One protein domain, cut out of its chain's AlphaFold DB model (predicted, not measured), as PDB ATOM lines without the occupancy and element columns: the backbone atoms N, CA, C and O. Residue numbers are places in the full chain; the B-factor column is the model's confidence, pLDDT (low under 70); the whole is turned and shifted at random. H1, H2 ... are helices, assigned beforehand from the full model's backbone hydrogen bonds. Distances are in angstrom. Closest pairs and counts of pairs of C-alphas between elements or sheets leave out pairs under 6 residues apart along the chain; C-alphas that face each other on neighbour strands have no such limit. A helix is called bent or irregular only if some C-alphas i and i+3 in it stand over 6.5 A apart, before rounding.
ATOM      1  N   GLN A   2     -29.851 -24.536 -34.064       74.94
ATOM      2  CA  GLN A   2     -28.402 -24.389 -34.281       74.94
ATOM      3  C   GLN A   2     -28.037 -23.170 -35.148       74.94
ATOM      4  O   GLN A   2     -27.156 -22.402 -34.780       74.94
ATOM      5  N   GLU A   3     -28.754 -22.941 -36.249       79.81
ATOM      6  CA  GLU A   3     -28.530 -21.785 -37.135       79.81
ATOM      7  C   GLU A   3     -28.772 -20.444 -36.433       79.81
ATOM      8  O   GLU A   3     -28.012 -19.497 -36.610       79.81
ATOM      9  N   PHE A   4     -29.790 -20.378 -35.571       86.62
ATOM     10  CA  PHE A   4     -30.080 -19.189 -34.771       86.62
ATOM     11  C   PHE A   4     -28.951 -18.892 -33.775       86.62
ATOM     12  O   PHE A   4     -28.476 -17.759 -33.702       86.62
ATOM     13  N   ASN A   5     -28.454 -19.918 -33.075       84.75
ATOM     14  CA  ASN A   5     -27.297 -19.787 -32.185       84.75
ATOM     15  C   ASN A   5     -26.038 -19.354 -32.956       84.75
ATOM     16  O   ASN A   5     -25.308 -18.480 -32.495       84.75
ATOM     17  N   ASN A   6     -25.810 -19.909 -34.150       84.38
ATOM     18  CA  ASN A   6     -24.695 -19.511 -35.009       84.38
ATOM     19  C   ASN A   6     -24.819 -18.045 -35.460       84.38
ATOM     20  O   ASN A   6     -23.835 -17.314 -35.405       84.38
ATOM     21  N   SER A   7     -26.022 -17.586 -35.821       89.44
ATOM     22  CA  SER A   7     -26.274 -16.182 -36.182       89.44
ATOM     23  C   SER A   7     -26.005 -15.223 -35.016       89.44
ATOM     24  O   SER A   7     -25.409 -14.159 -35.203       89.44
ATOM     25  N   ILE A   8     -26.398 -15.598 -33.793       91.56
ATOM     26  CA  ILE A   8     -26.073 -14.832 -32.583       91.56
ATOM     27  C   ILE A   8     -24.556 -14.767 -32.387       91.56
ATOM     28  O   ILE A   8     -24.015 -13.676 -32.192       91.56
ATOM     29  N   ASN A   9     -23.875 -15.910 -32.477       91.12
ATOM     30  CA  ASN A   9     -22.426 -15.995 -32.311       91.12
ATOM     31  C   ASN A   9     -21.683 -15.156 -33.358       91.12
ATOM     32  O   ASN A   9     -20.734 -14.459 -33.016       91.12
ATOM     33  N   GLU A  10     -22.140 -15.148 -34.610       91.94
ATOM     34  CA  GLU A  10     -21.563 -14.324 -35.673       91.94
ATOM     35  C   GLU A  10     -21.711 -12.822 -35.390       91.94
ATOM     36  O   GLU A  10     -20.745 -12.062 -35.506       91.94
ATOM     37  N   LYS A  11     -22.900 -12.379 -34.964       95.00
ATOM     38  CA  LYS A  11     -23.128 -10.976 -34.584       95.00
ATOM     39  C   LYS A  11     -22.280 -10.576 -33.374       95.00
ATOM     40  O   LYS A  11     -21.745  -9.466 -33.339       95.00
ATOM     41  N   ALA A  12     -22.159 -11.458 -32.383       94.38
ATOM     42  CA  ALA A  12     -21.338 -11.233 -31.197       94.38
ATOM     43  C   ALA A  12     -19.847 -11.131 -31.552       94.38
ATOM     44  O   ALA A  12     -19.174 -10.200 -31.107       94.38
ATOM     45  N   LEU A  13     -19.360 -12.017 -32.422       94.38
ATOM     46  CA  LEU A  13     -17.992 -12.008 -32.931       94.38
ATOM     47  C   LEU A  13     -17.653 -10.682 -33.627       94.38
ATOM     48  O   LEU A  13     -16.622 -10.086 -33.329       94.38
ATOM     49  N   GLY A  14     -18.550 -10.157 -34.468       95.38
ATOM     50  CA  GLY A  14     -18.354  -8.848 -35.103       95.38
ATOM     51  C   GLY A  14     -18.231  -7.697 -34.093       95.38
ATOM     52  O   GLY A  14     -17.382  -6.817 -34.241       95.38
ATOM     53  N   LYS A  15     -19.034  -7.709 -33.019       96.38
ATOM     54  CA  LYS A  15     -18.925  -6.716 -31.933       96.38
ATOM     55  C   LYS A  15     -17.600  -6.837 -31.183       96.38
ATOM     56  O   LYS A  15     -16.955  -5.821 -30.926       96.38
ATOM     57  N   MET A  16     -17.191  -8.061 -30.863       95.06
ATOM     58  CA  MET A  16     -15.941  -8.348 -30.162       95.06
ATOM     59  C   MET A  16     -14.724  -7.922 -30.996       95.06
ATOM     60  O   MET A  16     -13.840  -7.243 -30.478       95.06
ATOM     61  N   TYR A  17     -14.727  -8.215 -32.299       95.56
ATOM     62  CA  TYR A  17     -13.703  -7.763 -33.243       95.56
ATOM     63  C   TYR A  17     -13.609  -6.234 -33.305       95.56
ATOM     64  O   TYR A  17     -12.525  -5.660 -33.196       95.56
ATOM     65  N   ASN A  18     -14.750  -5.545 -33.408       96.75
ATOM     66  CA  ASN A  18     -14.785  -4.083 -33.435       96.75
ATOM     67  C   ASN A  18     -14.253  -3.454 -32.142       96.75
ATOM     68  O   ASN A  18     -13.530  -2.457 -32.194       96.75
ATOM     69  N   TYR A  19     -14.594  -4.030 -30.987       96.25
ATOM     70  CA  TYR A  19     -14.050  -3.593 -29.705       96.25
ATOM     71  C   TYR A  19     -12.531  -3.801 -29.658       96.25
ATOM     72  O   TYR A  19     -11.787  -2.868 -29.361       96.25
ATOM     73  N   TYR A  20     -12.064  -4.993 -30.031       96.12
ATOM     74  CA  TYR A  20     -10.645  -5.332 -30.062       96.12
ATOM     75  C   TYR A  20      -9.829  -4.413 -30.977       96.12
ATOM     76  O   TYR A  20      -8.769  -3.927 -30.587       96.12
ATOM     77  N   LYS A  21     -10.354  -4.074 -32.158       96.25
ATOM     78  CA  LYS A  21      -9.715  -3.120 -33.074       96.25
ATOM     79  C   LYS A  21      -9.504  -1.752 -32.417       96.25
ATOM     80  O   LYS A  21      -8.439  -1.156 -32.573       96.25
ATOM     81  N   ARG A  22     -10.497  -1.261 -31.665       95.81
ATOM     82  CA  ARG A  22     -10.394   0.001 -30.907       95.81
ATOM     83  C   ARG A  22      -9.402  -0.116 -29.752       95.81
ATOM     84  O   ARG A  22      -8.604   0.795 -29.562       95.81
ATOM     85  N   PHE A  23      -9.413  -1.236 -29.032       94.75
ATOM     86  CA  PHE A  23      -8.464  -1.531 -27.958       94.75
ATOM     87  C   PHE A  23      -7.013  -1.526 -28.467       94.75
ATOM     88  O   PHE A  23      -6.157  -0.829 -27.927       94.75
ATOM     89  N   ARG A  24      -6.747  -2.221 -29.578       94.50
ATOM     90  CA  ARG A  24      -5.429  -2.252 -30.220       94.50
ATOM     91  C   ARG A  24      -4.993  -0.863 -30.686       94.50
ATOM     92  O   ARG A  24      -3.860  -0.464 -30.435       94.50
ATOM     93  N   ALA A  25      -5.890  -0.114 -31.330       94.12
ATOM     94  CA  ALA A  25      -5.611   1.256 -31.758       94.12
ATOM     95  C   ALA A  25      -5.299   2.179 -30.571       94.12
ATOM     96  O   ALA A  25      -4.390   2.992 -30.665       94.12
ATOM     97  N   PHE A  26      -6.004   2.022 -29.447       93.00
ATOM     98  CA  PHE A  26      -5.767   2.797 -28.230       93.00
ATOM     99  C   PHE A  26      -4.361   2.574 -27.658       93.00
ATOM    100  O   PHE A  26      -3.698   3.545 -27.303       93.00
ATOM    101  N   HIS A  27      -3.901   1.319 -27.591       90.75
ATOM    102  CA  HIS A  27      -2.583   0.977 -27.044       90.75
ATOM    103  C   HIS A  27      -1.413   1.304 -27.980       90.75
ATOM    104  O   HIS A  27      -0.301   1.527 -27.509       90.75
ATOM    105  N   LEU A  28      -1.653   1.342 -29.293       90.75
ATOM    106  CA  LEU A  28      -0.639   1.652 -30.308       90.75
ATOM    107  C   LEU A  28      -0.715   3.098 -30.822       90.75
ATOM    108  O   LEU A  28      -0.029   3.453 -31.784       90.75
ATOM    109  N   ASP A  29      -1.549   3.932 -30.204       92.06
ATOM    110  CA  ASP A  29      -1.691   5.340 -30.549       92.06
ATOM    111  C   ASP A  29      -0.370   6.079 -30.306       92.06
ATOM    112  O   ASP A  29       0.057   6.287 -29.168       92.06
ATOM    113  N   ARG A  30       0.279   6.507 -31.396       83.00
ATOM    114  CA  ARG A  30       1.580   7.190 -31.360       83.00
ATOM    115  C   ARG A  30       1.568   8.453 -30.505       83.00
ATOM    116  O   ARG A  30       2.616   8.801 -29.975       83.00
ATOM    117  N   SER A  31       0.419   9.116 -30.363       86.88
ATOM    118  CA  SER A  31       0.293  10.313 -29.525       86.88
ATOM    119  C   SER A  31       0.415  10.014 -28.025       86.88
ATOM    120  O   SER A  31       0.756  10.908 -27.254       86.88
ATOM    121  N   LYS A  32       0.177   8.760 -27.617       85.81
ATOM    122  CA  LYS A  32       0.213   8.286 -26.223       85.81
ATOM    123  C   LYS A  32       1.488   7.528 -25.868       85.81
ATOM    124  O   LYS A  32       1.720   7.240 -24.697       85.81
ATOM    125  N   LEU A  33       2.292   7.172 -26.867       88.62
ATOM    126  CA  LEU A  33       3.568   6.504 -26.650       88.62
ATOM    127  C   LEU A  33       4.635   7.512 -26.187       88.62
ATOM    128  O   LEU A  33       4.555   8.694 -26.535       88.62
ATOM    129  N   PRO A  34       5.659   7.059 -25.440       88.88
ATOM    130  CA  PRO A  34       6.811   7.886 -25.112       88.88
ATOM    131  C   PRO A  34       7.398   8.548 -26.364       88.88
ATOM    132  O   PRO A  34       7.485   7.933 -27.430       88.88
ATOM    133  N   ARG A  35       7.799   9.817 -26.229       89.31
ATOM    134  CA  ARG A  35       8.493  10.546 -27.302       89.31
ATOM    135  C   ARG A  35       9.931  10.066 -27.474       89.31
ATOM    136  O   ARG A  35      10.460  10.136 -28.578       89.31
ATOM    137  N   ASP A  36      10.526   9.578 -26.388       93.56
ATOM    138  CA  ASP A  36      11.826   8.926 -26.419       93.56
ATOM    139  C   ASP A  36      11.766   7.619 -27.224       93.56
ATOM    140  O   ASP A  36      10.852   6.803 -27.064       93.56
ATOM    141  N   THR A  37      12.741   7.433 -28.115       91.50
ATOM    142  CA  THR A  37      12.727   6.337 -29.092       91.50
ATOM    143  C   THR A  37      12.962   4.987 -28.425       91.50
ATOM    144  O   THR A  37      12.306   4.012 -28.800       91.50
ATOM    145  N   GLU A  38      13.841   4.932 -27.423       93.56
ATOM    146  CA  GLU A  38      14.181   3.702 -26.708       93.56
ATOM    147  C   GLU A  38      13.024   3.258 -25.806       93.56
ATOM    148  O   GLU A  38      12.524   2.138 -25.941       93.56
ATOM    149  N   ALA A  39      12.488   4.166 -24.984       91.69
ATOM    150  CA  ALA A  39      11.315   3.898 -24.157       91.69
ATOM    151  C   ALA A  39      10.097   3.474 -24.996       91.69
ATOM    152  O   ALA A  39       9.336   2.580 -24.605       91.69
ATOM    153  N   ARG A  40       9.916   4.074 -26.180       92.00
ATOM    154  CA  ARG A  40       8.867   3.672 -27.123       92.00
ATOM    155  C   ARG A  40       9.085   2.260 -27.655       92.00
ATOM    156  O   ARG A  40       8.123   1.498 -27.706       92.00
ATOM    157  N   ALA A  41      10.307   1.912 -28.054       91.56
ATOM    158  CA  ALA A  41      10.625   0.578 -28.557       91.56
ATOM    159  C   ALA A  41      10.353  -0.498 -27.493       91.56
ATOM    160  O   ALA A  41       9.675  -1.481 -27.784       91.56
ATOM    161  N   VAL A  42      10.776  -0.261 -26.245       93.44
ATOM    162  CA  VAL A  42      10.524  -1.170 -25.113       93.44
ATOM    163  C   VAL A  42       9.026  -1.347 -24.851       93.44
ATOM    164  O   VAL A  42       8.561  -2.464 -24.630       93.44
ATOM    165  N   LEU A  43       8.242  -0.264 -24.881       91.38
ATOM    166  CA  LEU A  43       6.796  -0.353 -24.674       91.38
ATOM    167  C   LEU A  43       6.100  -1.125 -25.803       91.38
ATOM    168  O   LEU A  43       5.235  -1.958 -25.534       91.38
ATOM    169  N   VAL A  44       6.484  -0.876 -27.057       92.00
ATOM    170  CA  VAL A  44       5.937  -1.596 -28.216       92.00
ATOM    171  C   VAL A  44       6.279  -3.083 -28.146       92.00
ATOM    172  O   VAL A  44       5.397  -3.904 -28.380       92.00
ATOM    173  N   ASP A  45       7.507  -3.441 -27.768       92.56
ATOM    174  CA  ASP A  45       7.918  -4.837 -27.590       92.56
ATOM    175  C   ASP A  45       7.073  -5.548 -26.518       92.56
ATOM    176  O   ASP A  45       6.472  -6.596 -26.774       92.56
ATOM    177  N   ARG A  46       6.891  -4.904 -25.355       92.19
ATOM    178  CA  ARG A  46       6.034  -5.419 -24.272       92.19
ATOM    179  C   ARG A  46       4.580  -5.622 -24.698       92.19
ATOM    180  O   ARG A  46       3.934  -6.551 -24.214       92.19
ATOM    181  N   LEU A  47       4.056  -4.763 -25.574       93.06
ATOM    182  CA  LEU A  47       2.680  -4.846 -26.076       93.06
ATOM    183  C   LEU A  47       2.526  -5.809 -27.260       93.06
ATOM    184  O   LEU A  47       1.441  -6.358 -27.449       93.06
ATOM    185  N   SER A  48       3.589  -6.048 -28.029       92.62
ATOM    186  CA  SER A  48       3.564  -6.887 -29.230       92.62
ATOM    187  C   SER A  48       3.078  -8.301 -28.912       92.62
ATOM    188  O   SER A  48       2.101  -8.774 -29.492       92.62
ATOM    189  N   ARG A  49       3.683  -8.961 -27.918       92.38
ATOM    190  CA  ARG A  49       3.345 -10.352 -27.581       92.38
ATOM    191  C   ARG A  49       1.897 -10.529 -27.078       92.38
ATOM    192  O   ARG A  49       1.225 -11.431 -27.581       92.38
ATOM    193  N   PRO A  50       1.372  -9.722 -26.132       94.06
ATOM    194  CA  PRO A  50      -0.031  -9.807 -25.723       94.06
ATOM    195  C   PRO A  50      -1.030  -9.528 -26.852       94.06
ATOM    196  O   PRO A  50      -2.037 -10.231 -26.942       94.06
ATOM    197  N   LEU A  51      -0.755  -8.538 -27.712       95.00
ATOM    198  CA  LEU A  51      -1.638  -8.181 -28.827       95.00
ATOM    199  C   LEU A  51      -1.650  -9.266 -29.910       95.00
ATOM    200  O   LEU A  51      -2.725  -9.677 -30.333       95.00
ATOM    201  N   ASN A  52      -0.489  -9.814 -30.274       94.88
ATOM    202  CA  ASN A  52      -0.413 -10.904 -31.252       94.88
ATOM    203  C   ASN A  52      -1.160 -12.155 -30.763       94.88
ATOM    204  O   ASN A  52      -1.854 -12.810 -31.532       94.88
ATOM    205  N   ALA A  53      -1.098 -12.464 -29.463       94.81
ATOM    206  CA  ALA A  53      -1.876 -13.569 -28.908       94.81
ATOM    207  C   ALA A  53      -3.398 -13.326 -28.998       94.81
ATOM    208  O   ALA A  53      -4.156 -14.267 -29.226       94.81
ATOM    209  N   LEU A  54      -3.861 -12.081 -28.834       95.94
ATOM    210  CA  LEU A  54      -5.269 -11.727 -29.056       95.94
ATOM    211  C   LEU A  54      -5.660 -11.858 -30.537       95.94
ATOM    212  O   LEU A  54      -6.762 -12.336 -30.812       95.94
ATOM    213  N   ASP A  55      -4.772 -11.499 -31.470       95.12
ATOM    214  CA  ASP A  55      -4.976 -11.697 -32.914       95.12
ATOM    215  C   ASP A  55      -5.146 -13.190 -33.259       95.12
ATOM    216  O   ASP A  55      -6.077 -13.576 -33.977       95.12
ATOM    217  N   GLU A  56      -4.301 -14.057 -32.696       94.81
ATOM    218  CA  GLU A  56      -4.395 -15.509 -32.886       94.81
ATOM    219  C   GLU A  56      -5.702 -16.078 -32.318       94.81
ATOM    220  O   GLU A  56      -6.397 -16.840 -32.995       94.81
ATOM    221  N   ILE A  57      -6.093 -15.673 -31.105       94.50
ATOM    222  CA  ILE A  57      -7.347 -16.131 -30.488       94.50
ATOM    223  C   ILE A  57      -8.562 -15.638 -31.281       94.50
ATOM    224  O   ILE A  57      -9.502 -16.408 -31.481       94.50
ATOM    225  N   MET A  58      -8.554 -14.393 -31.772       94.56
ATOM    226  CA  MET A  58      -9.616 -13.874 -32.639       94.56
ATOM    227  C   MET A  58      -9.735 -14.703 -33.923       94.56
ATOM    228  O   MET A  58     -10.835 -15.109 -34.288       94.56
ATOM    229  N   THR A  59      -8.607 -15.041 -34.553       92.31
ATOM    230  CA  THR A  59      -8.572 -15.907 -35.744       92.31
ATOM    231  C   THR A  59      -9.152 -17.296 -35.455       92.31
ATOM    232  O   THR A  59      -9.941 -17.838 -36.236       92.31
ATOM    233  N   LEU A  60      -8.806 -17.880 -34.302       90.19
ATOM    234  CA  LEU A  60      -9.371 -19.153 -33.858       90.19
ATOM    235  C   LEU A  60     -10.882 -19.042 -33.612       90.19
ATOM    236  O   LEU A  60     -11.630 -19.919 -34.051       90.19
ATOM    237  N   LEU A  61     -11.352 -17.973 -32.968       90.94
ATOM    238  CA  LEU A  61     -12.778 -17.715 -32.745       90.94
ATOM    239  C   LEU A  61     -13.537 -17.572 -34.065       90.94
ATOM    240  O   LEU A  61     -14.571 -18.218 -34.240       90.94
ATOM    241  N   GLU A  62     -12.991 -16.819 -35.020       89.75
ATOM    242  CA  GLU A  62     -13.544 -16.699 -36.369       89.75
ATOM    243  C   GLU A  62     -13.682 -18.064 -37.042       89.75
ATOM    244  O   GLU A  62     -14.762 -18.389 -37.530       89.75
ATOM    245  N   SER A  63     -12.646 -18.907 -36.995       85.69
ATOM    246  CA  SER A  63     -12.698 -20.247 -37.596       85.69
ATOM    247  C   SER A  63     -13.744 -21.176 -36.963       85.69
ATOM    248  O   SER A  63     -14.282 -22.050 -37.642       85.69
ATOM    249  N   ASN A  64     -14.051 -20.989 -35.674       83.38
ATOM    250  CA  ASN A  64     -15.018 -21.814 -34.946       83.38
ATOM    251  C   ASN A  64     -16.465 -21.343 -35.148       83.38
ATOM    252  O   ASN A  64     -17.381 -22.163 -35.103       83.38
ATOM    253  N   VAL A  65     -16.677 -20.043 -35.372       85.25
ATOM    254  CA  VAL A  65     -18.003 -19.455 -35.625       85.25
ATOM    255  C   VAL A  65     -18.361 -19.493 -37.114       85.25
ATOM    256  O   VAL A  65     -19.512 -19.753 -37.457       85.25
ATOM    257  N   LYS A  66     -17.378 -19.270 -37.996       81.38
ATOM    258  CA  LYS A  66     -17.504 -19.274 -39.461       81.38
ATOM    259  C   LYS A  66     -16.636 -20.388 -40.063       81.38
ATOM    260  O   LYS A  66     -15.578 -20.104 -40.634       81.38
ATOM    261  N   PRO A  67     -17.039 -21.662 -39.937       66.44
ATOM    262  CA  PRO A  67     -16.266 -22.759 -40.501       66.44
ATOM    263  C   PRO A  67     -16.183 -22.609 -42.023       66.44
ATOM    264  O   PRO A  67     -17.191 -22.481 -42.717       66.44
ATOM    265  N   ARG A  68     -14.962 -22.616 -42.557       61.25
ATOM    266  CA  ARG A  68     -14.729 -22.623 -44.005       61.25
ATOM    267  C   ARG A  68     -15.002 -24.037 -44.526       61.25
ATOM    268  O   ARG A  68     -14.501 -24.995 -43.938       61.25
ATOM    269  N   HIS A  69     -15.750 -24.172 -45.624       55.41
ATOM    270  CA  HIS A  69     -15.981 -25.472 -46.265       55.41
ATOM    271  C   HIS A  69     -14.647 -26.215 -46.480       55.41
ATOM    272  O   HIS A  69     -13.709 -25.654 -47.043       55.41
ATOM    273  N   GLY A  70     -14.554 -27.456 -45.992       52.09
ATOM    274  CA  GLY A  70     -13.389 -28.330 -46.184       52.09
ATOM    275  C   GLY A  70     -12.262 -28.230 -45.144       52.09
ATOM    276  O   GLY A  70     -11.297 -28.980 -45.261       52.09
ATOM    277  N   LYS A  71     -12.352 -27.369 -44.116       52.41
ATOM    278  CA  LYS A  71     -11.419 -27.411 -42.970       52.41
ATOM    279  C   LYS A  71     -12.070 -28.119 -41.774       52.41
ATOM    280  O   LYS A  71     -13.199 -27.772 -41.430       52.41
ATOM    281  N   PRO A  72     -11.395 -29.091 -41.126       47.78
ATOM    282  CA  PRO A  72     -11.938 -29.739 -39.941       47.78
ATOM    283  C   PRO A  72     -12.165 -28.695 -38.844       47.78
ATOM    284  O   PRO A  72     -11.299 -27.861 -38.575       47.78
ATOM    285  N   HIS A  73     -13.341 -28.732 -38.217       53.19
ATOM    286  CA  HIS A  73     -13.626 -27.929 -37.032       53.19
ATOM    287  C   HIS A  73     -12.565 -28.226 -35.968       53.19
ATOM    288  O   HIS A  73     -12.491 -29.357 -35.487       53.19
ATOM    289  N   LEU A  74     -11.788 -27.217 -35.555       51.59
ATOM    290  CA  LEU A  74     -10.853 -27.382 -34.436       51.59
ATOM    291  C   LEU A  74     -11.606 -27.733 -33.134       51.59
ATOM    292  O   LEU A  74     -11.065 -28.412 -32.267       51.59
ATOM    293  N   ALA A  75     -12.882 -27.337 -33.029       50.50
ATOM    294  CA  ALA A  75     -13.810 -27.809 -32.011       50.50
ATOM    295  C   ALA A  75     -15.069 -28.412 -32.651       50.50
ATOM    296  O   ALA A  75     -16.070 -27.733 -32.875       50.50
ATOM    297  N   THR A  76     -15.060 -29.724 -32.874       49.09
ATOM    298  CA  THR A  76     -16.196 -30.517 -33.391       49.09
ATOM    299  C   THR A  76     -17.457 -30.447 -32.506       49.09
ATOM    300  O   THR A  76     -18.508 -30.942 -32.889       49.09
ATOM    301  N   SER A  77     -17.376 -29.825 -31.322       57.19
ATOM    302  CA  SER A  77     -18.459 -29.757 -30.333       57.19
ATOM    303  C   SER A  77     -19.004 -28.344 -30.066       57.19
ATOM    304  O   SER A  77     -19.853 -28.198 -29.187       57.19
ATOM    305  N   GLY A  78     -18.505 -27.282 -30.714       63.16
ATOM    306  CA  GLY A  78     -18.904 -25.890 -30.417       63.16
ATOM    307  C   GLY A  78     -18.479 -25.370 -29.027       63.16
ATOM    308  O   GLY A  78     -18.314 -24.171 -28.835       63.16
TER     309      GLY A  78
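This is residues 2 to 78 of the 176 residues of an uncharacterized protein of Ciona intestinalis (UniProt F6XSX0). The domain is a long two-helix rod: H1 runs along it, the link of residues 28 to 36 turns round at one end, and the bent helix H2 folds back, its second arm H2b side by side with H1 and running the opposite way. The first arm, H2a, makes the turning end of the rod together with the link, and residues 66 to 78 form a tail without a named element after H2b. The printed part has 77 residues, with two named helices in the order H1, H2 and no named strand; the class is all helix. It is only just loose, close to extended, with a radius of gyration of the C-alphas of 16.8 A and spans of 52 by 22 by 17 A.

H1, residues 2 to 27, touches H2b, residues 49 to 65. Their closest C-alphas are those of Glu 10 and Val 65, 6.2 A apart. The two run opposite ways at a shallow tilt of 17 degrees. H2a, residues 37 to 46, is apart from H1. H2a and H2b stand at a steep tilt of 39 degrees. In H1, H2a and H2b, every O i to N i+4 pair is within hydrogen-bond range.

H1 begins at C-alpha 2 (-28.402, -24.389, -34.281) and measures 36.9 A from first to last C-alpha. By its hydrogen bonds H2, residues 37 to 65, was assigned as one helix, but it is bent: C-alphas 46 and 49 are 6.5 A apart. H2a begins at C-alpha 37 (12.727, 6.337, -29.092) and measures 14.4 A; H2b measures 24.6 A and ends at C-alpha 65 (-18.003, -19.455, -35.625).

The C-alphas farthest apart, those of Gln 2 and Asp 36, are 52.8 A from each other. The printed part has no cut, and the link from H1 to H2 is short, with 9 residues. The mean pLDDT of the printed part is 85.7; residues 67 to 78 are under 70.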